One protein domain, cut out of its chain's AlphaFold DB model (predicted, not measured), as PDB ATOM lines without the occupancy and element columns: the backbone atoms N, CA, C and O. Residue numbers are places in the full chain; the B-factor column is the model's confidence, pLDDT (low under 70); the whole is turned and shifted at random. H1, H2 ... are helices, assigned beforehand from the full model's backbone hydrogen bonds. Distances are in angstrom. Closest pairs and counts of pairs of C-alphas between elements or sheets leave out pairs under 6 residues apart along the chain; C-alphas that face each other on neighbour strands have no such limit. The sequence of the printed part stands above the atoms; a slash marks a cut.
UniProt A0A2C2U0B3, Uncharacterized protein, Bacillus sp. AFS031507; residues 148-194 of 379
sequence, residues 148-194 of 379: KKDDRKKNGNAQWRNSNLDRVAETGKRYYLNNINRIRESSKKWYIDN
ATOM      1  N   LYS A 148     -18.161  39.778  -8.794       66.88
ATOM      2  CA  LYS A 148     -19.584  40.116  -8.984       66.88
ATOM      3  C   LYS A 148     -20.501  38.890  -8.873       66.88
ATOM      4  O   LYS A 148     -21.626  39.017  -8.391       66.88
ATOM      5  N   LYS A 149     -20.056  37.705  -9.305       66.06
ATOM      6  CA  LYS A 149     -20.825  36.452  -9.191       66.06
ATOM      7  C   LYS A 149     -20.916  35.970  -7.737       66.06
ATOM      8  O   LYS A 149     -21.998  35.571  -7.300       66.06
ATOM      9  N   ASP A 150     -19.825  36.064  -6.984       66.44
ATOM     10  CA  ASP A 150     -19.793  35.706  -5.563       66.44
ATOM     11  C   ASP A 150     -20.588  36.682  -4.695       66.44
ATOM     12  O   ASP A 150     -21.314  36.247  -3.798       66.44
ATOM     13  N   ASP A 151     -20.542  37.978  -4.994       63.19
ATOM     14  CA  ASP A 151     -21.362  38.972  -4.303       63.19
ATOM     15  C   ASP A 151     -22.849  38.798  -4.611       63.19
ATOM     16  O   ASP A 151     -23.667  38.851  -3.695       63.19
ATOM     17  N   ARG A 152     -23.229  38.469  -5.856       61.53
ATOM     18  CA  ARG A 152     -24.614  38.066  -6.171       61.53
ATOM     19  C   ARG A 152     -25.046  36.840  -5.363       61.53
ATOM     20  O   ARG A 152     -26.171  36.805  -4.872       61.53
ATOM     21  N   LYS A 153     -24.158  35.861  -5.163       64.44
ATOM     22  CA  LYS A 153     -24.431  34.659  -4.356       64.44
ATOM     23  C   LYS A 153     -24.533  34.969  -2.856       64.44
ATOM     24  O   LYS A 153     -25.427  34.454  -2.186       64.44
ATOM     25  N   LYS A 154     -23.657  35.822  -2.316       63.47
ATOM     26  CA  LYS A 154     -23.708  36.285  -0.916       63.47
ATOM     27  C   LYS A 154     -24.960  37.117  -0.647       63.47
ATOM     28  O   LYS A 154     -25.659  36.847   0.327       63.47
ATOM     29  N   ASN A 155     -25.277  38.057  -1.535       66.81
ATOM     30  CA  ASN A 155     -26.467  38.897  -1.431       66.81
ATOM     31  C   ASN A 155     -27.746  38.076  -1.597       66.81
ATOM     32  O   ASN A 155     -28.664  38.244  -0.803       66.81
ATOM     33  N   GLY A 156     -27.780  37.116  -2.528       73.75
ATOM     34  CA  GLY A 156     -28.898  36.180  -2.670       73.75
ATOM     35  C   GLY A 156     -29.115  35.323  -1.419       73.75
ATOM     36  O   GLY A 156     -30.244  35.165  -0.966       73.75
ATOM     37  N   ASN A 157     -28.041  34.842  -0.784       75.62
ATOM     38  CA  ASN A 157     -28.134  34.105   0.480       75.62
ATOM     39  C   ASN A 157     -28.600  34.984   1.652       75.62
ATOM     40  O   ASN A 157     -29.353  34.515   2.504       75.62
ATOM     41  N   ALA A 158     -28.158  36.242   1.718       78.06
ATOM     42  CA  ALA A 158     -28.604  37.189   2.738       78.06
ATOM     43  C   ALA A 158     -30.087  37.549   2.559       78.06
ATOM     44  O   ALA A 158     -30.851  37.491   3.520       78.06
ATOM     45  N   GLN A 159     -30.506  37.832   1.324       80.12
ATOM     46  CA  GLN A 159     -31.904  38.075   0.971       80.12
ATOM     47  C   GLN A 159     -32.770  36.855   1.290       80.12
ATOM     48  O   GLN A 159     -33.772  36.997   1.979       80.12
ATOM     49  N   TRP A 160     -32.343  35.648   0.908       86.81
ATOM     50  CA  TRP A 160     -33.066  34.423   1.244       86.81
ATOM     51  C   TRP A 160     -33.210  34.238   2.758       86.81
ATOM     52  O   TRP A 160     -34.309  33.953   3.222       86.81
ATOM     53  N   ARG A 161     -32.141  34.445   3.545       81.12
ATOM     54  CA  ARG A 161     -32.201  34.353   5.017       81.12
ATOM     55  C   ARG A 161     -33.157  35.381   5.619       81.12
ATOM     56  O   ARG A 161     -33.929  35.015   6.497       81.12
ATOM     57  N   ASN A 162     -33.135  36.620   5.131       86.38
ATOM     58  CA  ASN A 162     -34.027  37.682   5.599       86.38
ATOM     59  C   ASN A 162     -35.491  37.419   5.215       86.38
ATOM     60  O   ASN A 162     -36.385  37.658   6.017       86.38
ATOM     61  N   SER A 163     -35.746  36.871   4.027       86.56
ATOM     62  CA  SER A 163     -37.094  36.474   3.598       86.56
ATOM     63  C   SER A 163     -37.585  35.171   4.243       86.56
ATOM     64  O   SER A 163     -38.760  34.850   4.135       86.56
ATOM     65  N   ASN A 164     -36.707  34.407   4.902       90.56
ATOM     66  CA  ASN A 164     -37.016  33.115   5.528       90.56
ATOM     67  C   ASN A 164     -36.609  33.083   7.014       90.56
ATOM     68  O   ASN A 164     -36.221  32.025   7.519       90.56
ATOM     69  N   LEU A 165     -36.678  34.221   7.717       89.19
ATOM     70  CA  LEU A 165     -36.266  34.327   9.125       89.19
ATOM     71  C   LEU A 165     -36.948  33.275  10.003       89.19
ATOM     72  O   LEU A 165     -36.267  32.583  10.759       89.19
ATOM     73  N   ASP A 166     -38.254  33.079   9.824       91.81
ATOM     74  CA  ASP A 166     -39.028  32.101  10.592       91.81
ATOM     75  C   ASP A 166     -38.562  30.670  10.327       91.81
ATOM     76  O   ASP A 166     -38.374  29.885  11.253       91.81
ATOM     77  N   ARG A 167     -38.277  30.330   9.065       90.31
ATOM     78  CA  ARG A 167     -37.783  28.998   8.690       90.31
ATOM     79  C   ARG A 167     -36.396  28.730   9.270       90.31
ATOM     80  O   ARG A 167     -36.116  27.610   9.706       90.31
ATOM     81  N   VAL A 168     -35.521  29.735   9.275       91.69
ATOM     82  CA  VAL A 168     -34.183  29.639   9.878       91.69
ATOM     83  C   VAL A 168     -34.294  29.490  11.395       91.69
ATOM     84  O   VAL A 168     -33.649  28.607  11.965       91.69
ATOM     85  N   ALA A 169     -35.141  30.295  12.039       91.00
ATOM     86  CA  ALA A 169     -35.385  30.234  13.475       91.00
ATOM     87  C   ALA A 169     -35.969  28.877  13.893       91.00
ATOM     88  O   ALA A 169     -35.461  28.253  14.823       91.00
ATOM     89  N   GLU A 170     -36.967  28.375  13.166       94.25
ATOM     90  CA  GLU A 170     -37.611  27.087  13.430       94.25
ATOM     91  C   GLU A 170     -36.640  25.918  13.241       94.25
ATOM     92  O   GLU A 170     -36.557  25.017  14.077       94.25
ATOM     93  N   THR A 171     -35.819  25.957  12.187       92.44
ATOM     94  CA  THR A 171     -34.766  24.953  11.974       92.44
ATOM     95  C   THR A 171     -33.741  24.979  13.111       92.44
ATOM     96  O   THR A 171     -33.364  23.926  13.632       92.44
ATOM     97  N   GLY A 172     -33.320  26.172  13.545       94.44
ATOM     98  CA  GLY A 172     -32.413  26.348  14.680       94.44
ATOM     99  C   GLY A 172     -33.010  25.844  15.995       94.44
ATOM    100  O   GLY A 172     -32.338  25.136  16.748       94.44
ATOM    101  N   LYS A 173     -34.293  26.129  16.244       95.31
ATOM    102  CA  LYS A 173     -35.038  25.641  17.409       95.31
ATOM    103  C   LYS A 173     -35.127  24.120  17.407       95.31
ATOM    104  O   LYS A 173     -34.813  23.500  18.420       95.31
ATOM    105  N   ARG A 174     -35.475  23.508  16.273       95.88
ATOM    106  CA  ARG A 174     -35.524  22.049  16.114       95.88
ATOM    107  C   ARG A 174     -34.166  21.407  16.369       95.88
ATOM    108  O   ARG A 174     -34.081  20.433  17.109       95.88
ATOM    109  N   TYR A 175     -33.099  21.976  15.810       95.69
ATOM    110  CA  TYR A 175     -31.742  21.505  16.071       95.69
ATOM    111  C   TYR A 175     -31.391  21.598  17.560       95.69
ATOM    112  O   TYR A 175     -30.890  20.626  18.123       95.69
ATOM    113  N   TYR A 176     -31.683  22.728  18.210       96.12
ATOM    114  CA  TYR A 176     -31.439  22.902  19.640       96.12
ATOM    115  C   TYR A 176     -32.216  21.881  20.479       96.12
ATOM    116  O   TYR A 176     -31.612  21.222  21.319       96.12
ATOM    117  N   LEU A 177     -33.516  21.702  20.226       96.12
ATOM    118  CA  LEU A 177     -34.356  20.742  20.949       96.12
ATOM    119  C   LEU A 177     -33.844  19.306  20.782       96.12
ATOM    120  O   LEU A 177     -33.657  18.609  21.776       96.12
ATOM    121  N   ASN A 178     -33.515  18.904  19.552       97.06
ATOM    122  CA  ASN A 178     -33.000  17.563  19.262       97.06
ATOM    123  C   ASN A 178     -31.600  17.308  19.848       97.06
ATOM    124  O   ASN A 178     -31.186  16.160  19.965       97.06
ATOM    125  N   ASN A 179     -30.853  18.358  20.208       96.50
ATOM    126  CA  ASN A 179     -29.474  18.252  20.696       96.50
ATOM    127  C   ASN A 179     -29.279  18.865  22.089       96.50
ATOM    128  O   ASN A 179     -28.140  19.097  22.499       96.50
ATOM    129  N   ILE A 180     -30.360  19.133  22.828       96.94
ATOM    130  CA  ILE A 180     -30.304  19.924  24.064       96.94
ATOM    131  C   ILE A 180     -29.385  19.295  25.114       96.94
ATOM    132  O   ILE A 180     -28.600  20.003  25.746       96.94
ATOM    133  N   ASN A 181     -29.417  17.968  25.253       97.19
ATOM    134  CA  ASN A 181     -28.579  17.242  26.206       97.19
ATOM    135  C   ASN A 181     -27.099  17.347  25.825       97.19
ATOM    136  O   ASN A 181     -26.296  17.811  26.628       97.19
ATOM    137  N   ARG A 182     -26.760  17.068  24.559       96.75
ATOM    138  CA  ARG A 182     -25.388  17.188  24.036       96.75
ATOM    139  C   ARG A 182     -24.825  18.603  24.191       96.75
ATOM    140  O   ARG A 182     -23.664  18.777  24.560       96.75
ATOM    141  N   ILE A 183     -25.640  19.624  23.909       95.75
ATOM    142  CA  ILE A 183     -25.257  21.036  24.052       95.75
ATOM    143  C   ILE A 183     -25.003  21.366  25.524       95.75
ATOM    144  O   ILE A 183     -23.982  21.979  25.839       95.75
ATOM    145  N   ARG A 184     -25.891  20.944  26.433       96.25
ATOM    146  CA  ARG A 184     -25.737  21.164  27.878       96.25
ATOM    147  C   ARG A 184     -24.498  20.473  28.435       96.25
ATOM    148  O   ARG A 184     -23.752  21.106  29.172       96.25
ATOM    149  N   GLU A 185     -24.251  19.224  28.059       96.69
ATOM    150  CA  GLU A 185     -23.071  18.464  28.489       96.69
ATOM    151  C   GLU A 185     -21.778  19.107  27.998       96.69
ATOM    152  O   GLU A 185     -20.880  19.371  28.797       96.69
ATOM    153  N   SER A 186     -21.713  19.448  26.709       96.06
ATOM    154  CA  SER A 186     -20.550  20.128  26.127       96.06
ATOM    155  C   SER A 186     -20.311  21.489  26.787       96.06
ATOM    156  O   SER A 186     -19.175  21.831  27.106       96.06
ATOM    157  N   SER A 187     -21.383  22.245  27.053       96.25
ATOM    158  CA  SER A 187     -21.307  23.541  27.740       96.25
ATOM    159  C   SER A 187     -20.844  23.393  29.188       96.25
ATOM    160  O   SER A 187     -20.028  24.185  29.653       96.25
ATOM    161  N   LYS A 188     -21.334  22.369  29.901       97.56
ATOM    162  CA  LYS A 188     -20.926  22.060  31.276       97.56
ATOM    163  C   LYS A 188     -19.451  21.672  31.330       97.56
ATOM    164  O   LYS A 188     -18.731  22.215  32.160       97.56
ATOM    165  N   LYS A 189     -19.002  20.787  30.434       97.38
ATOM    166  CA  LYS A 189     -17.594  20.386  30.324       97.38
ATOM    167  C   LYS A 189     -16.707  21.596  30.050       97.38
ATOM    168  O   LYS A 189     -15.786  21.856  30.812       97.38
ATOM    169  N   TRP A 190     -17.060  22.402  29.049       97.75
ATOM    170  CA  TRP A 190     -16.326  23.626  28.745       97.75
ATOM    171  C   TRP A 190     -16.271  24.582  29.943       97.75
ATOM    172  O   TRP A 190     -15.206  25.113  30.236       97.75
ATOM    173  N   TYR A 191     -17.383  24.783  30.662       97.25
ATOM    174  CA  TYR A 191     -17.408  25.642  31.849       97.25
ATOM    175  C   TYR A 191     -16.480  25.128  32.955       97.25
ATOM    176  O   TYR A 191     -15.755  25.927  33.540       97.25
ATOM    177  N   ILE A 192     -16.489  23.820  33.229       97.31
ATOM    178  CA  ILE A 192     -15.605  23.193  34.223       97.31
ATOM    179  C   ILE A 192     -14.140  23.388  33.815       97.31
ATOM    180  O   ILE A 192     -13.357  23.906  34.606       97.31
ATOM    181  N   ASP A 193     -13.807  23.086  32.558       97.50
ATOM    182  CA  ASP A 193     -12.449  23.200  32.014       97.50
ATOM    183  C   ASP A 193     -11.962  24.664  31.919       97.50
ATOM    184  O   ASP A 193     -10.772  24.921  31.759       97.50
ATOM    185  N   ASN A 194     -12.870  25.647  31.992       97.44
ATOM    186  CA  ASN A 194     -12.577  27.073  31.806       97.44
ATOM    187  C   ASN A 194     -13.079  27.947  32.968       97.44
ATOM    188  O   ASN A 194     -13.303  29.148  32.778       97.44
TER     189      ASN A 194
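AT A GLANCE: This is residues 148 to 194 of the 379 residues of an uncharacterized protein of Bacillus sp. AFS031507 (UniProt A0A2C2U0B3). Three helices follow one another end to end and make a wide, open U: H2 is the base, and H1 and H3 are the two arms, which lead away from its two ends toward the same side and leave the space between them empty. There is no packed core, for no helix touches another, and each corner of the U is a tight turn of the chain. The printed part has 47 residues with three named helices, in the order H1, H2, H3, and no named strand; the class is all helix. The whole is extended, with a radius of gyration of the C-alphas of 16.5 A, and the C-alphas span 46 by 23 by 11 A along their three main axes.

HOW THE PARTS SIT: Begin with the first printed residues, where H1, residues 148 to 163, leads to the first corner. Beyond it comes H2, residues 165 to 178, and the two are close but not clearly touching, with 1 pair of C-alphas within 8 A. Look there for their closest C-alphas, those of Arg 161 and Val 168, 7.1 A apart. The lines of H1 and H2 stand about perpendicular, at 75 degrees, and their centres are 20.7 A apart. Go on along H2 to the second corner, after which H3, residues 180 to 193, sets off. H2 and H3 are again close but not clearly touching, with 1 pair of C-alphas within 8 A. Their closest C-alphas are those of Tyr 176 and Ile 183, 7.8 A apart. The lines of H2 and H3 stand about perpendicular, at 74 degrees, and their centres are 20.0 A apart. H1 and H3 are apart, with no C-alpha of the one within 8 A of the other. Read the backbone N and O atoms along the helices, and in H1, H2 and H3 you will find every O i to N i+4 pair within hydrogen-bond range.

IN THESE COORDINATES: Find C-alpha 148, of Lys 148, at (-19.584, 40.116, -8.984); from there H1 runs through 16 residues to Ser 163, 21.9 A from first to last C-alpha. It is the longest helix by residues. Asn 164 is the one residue between H1 and H2. Find C-alpha 165, of Leu 165, at (-36.266, 34.327, 9.125); from there H2 runs through 14 residues to Asn 178, 19.9 A from first to last C-alpha. Asn 179 is the one residue between H2 and H3. H3 starts at Ile 180 and runs through 14 residues to Asp 193, whose C-alpha is at (-12.449, 23.200, 32.014); from first to last C-alpha it measures 19.8 A. Asn 194 follows as the last printed residue.

THE WHOLE: The two C-alphas farthest apart are those of Lys 148 and Ile 192, at 46.6 A, while the first and last printed C-alphas, of Lys 148 and Asn 194, are 43.4 A apart. Residues 148 to 159, 162 to 167 and 170 to 194 stand free, with no C-alpha 8 or more residues apart along the chain within 10 A. The printed part has no cut, and no link is long: those from H1 to H2 and from H2 to H3 are both tight. In the B-factor column the mean pLDDT of the printed part is 87.7. Look at residues 148 to 155, in H1, for the model's low confidence: these 8 residues are under 70. The mean pLDDT is 73 in H1, 94 in H2 and 97 in H3.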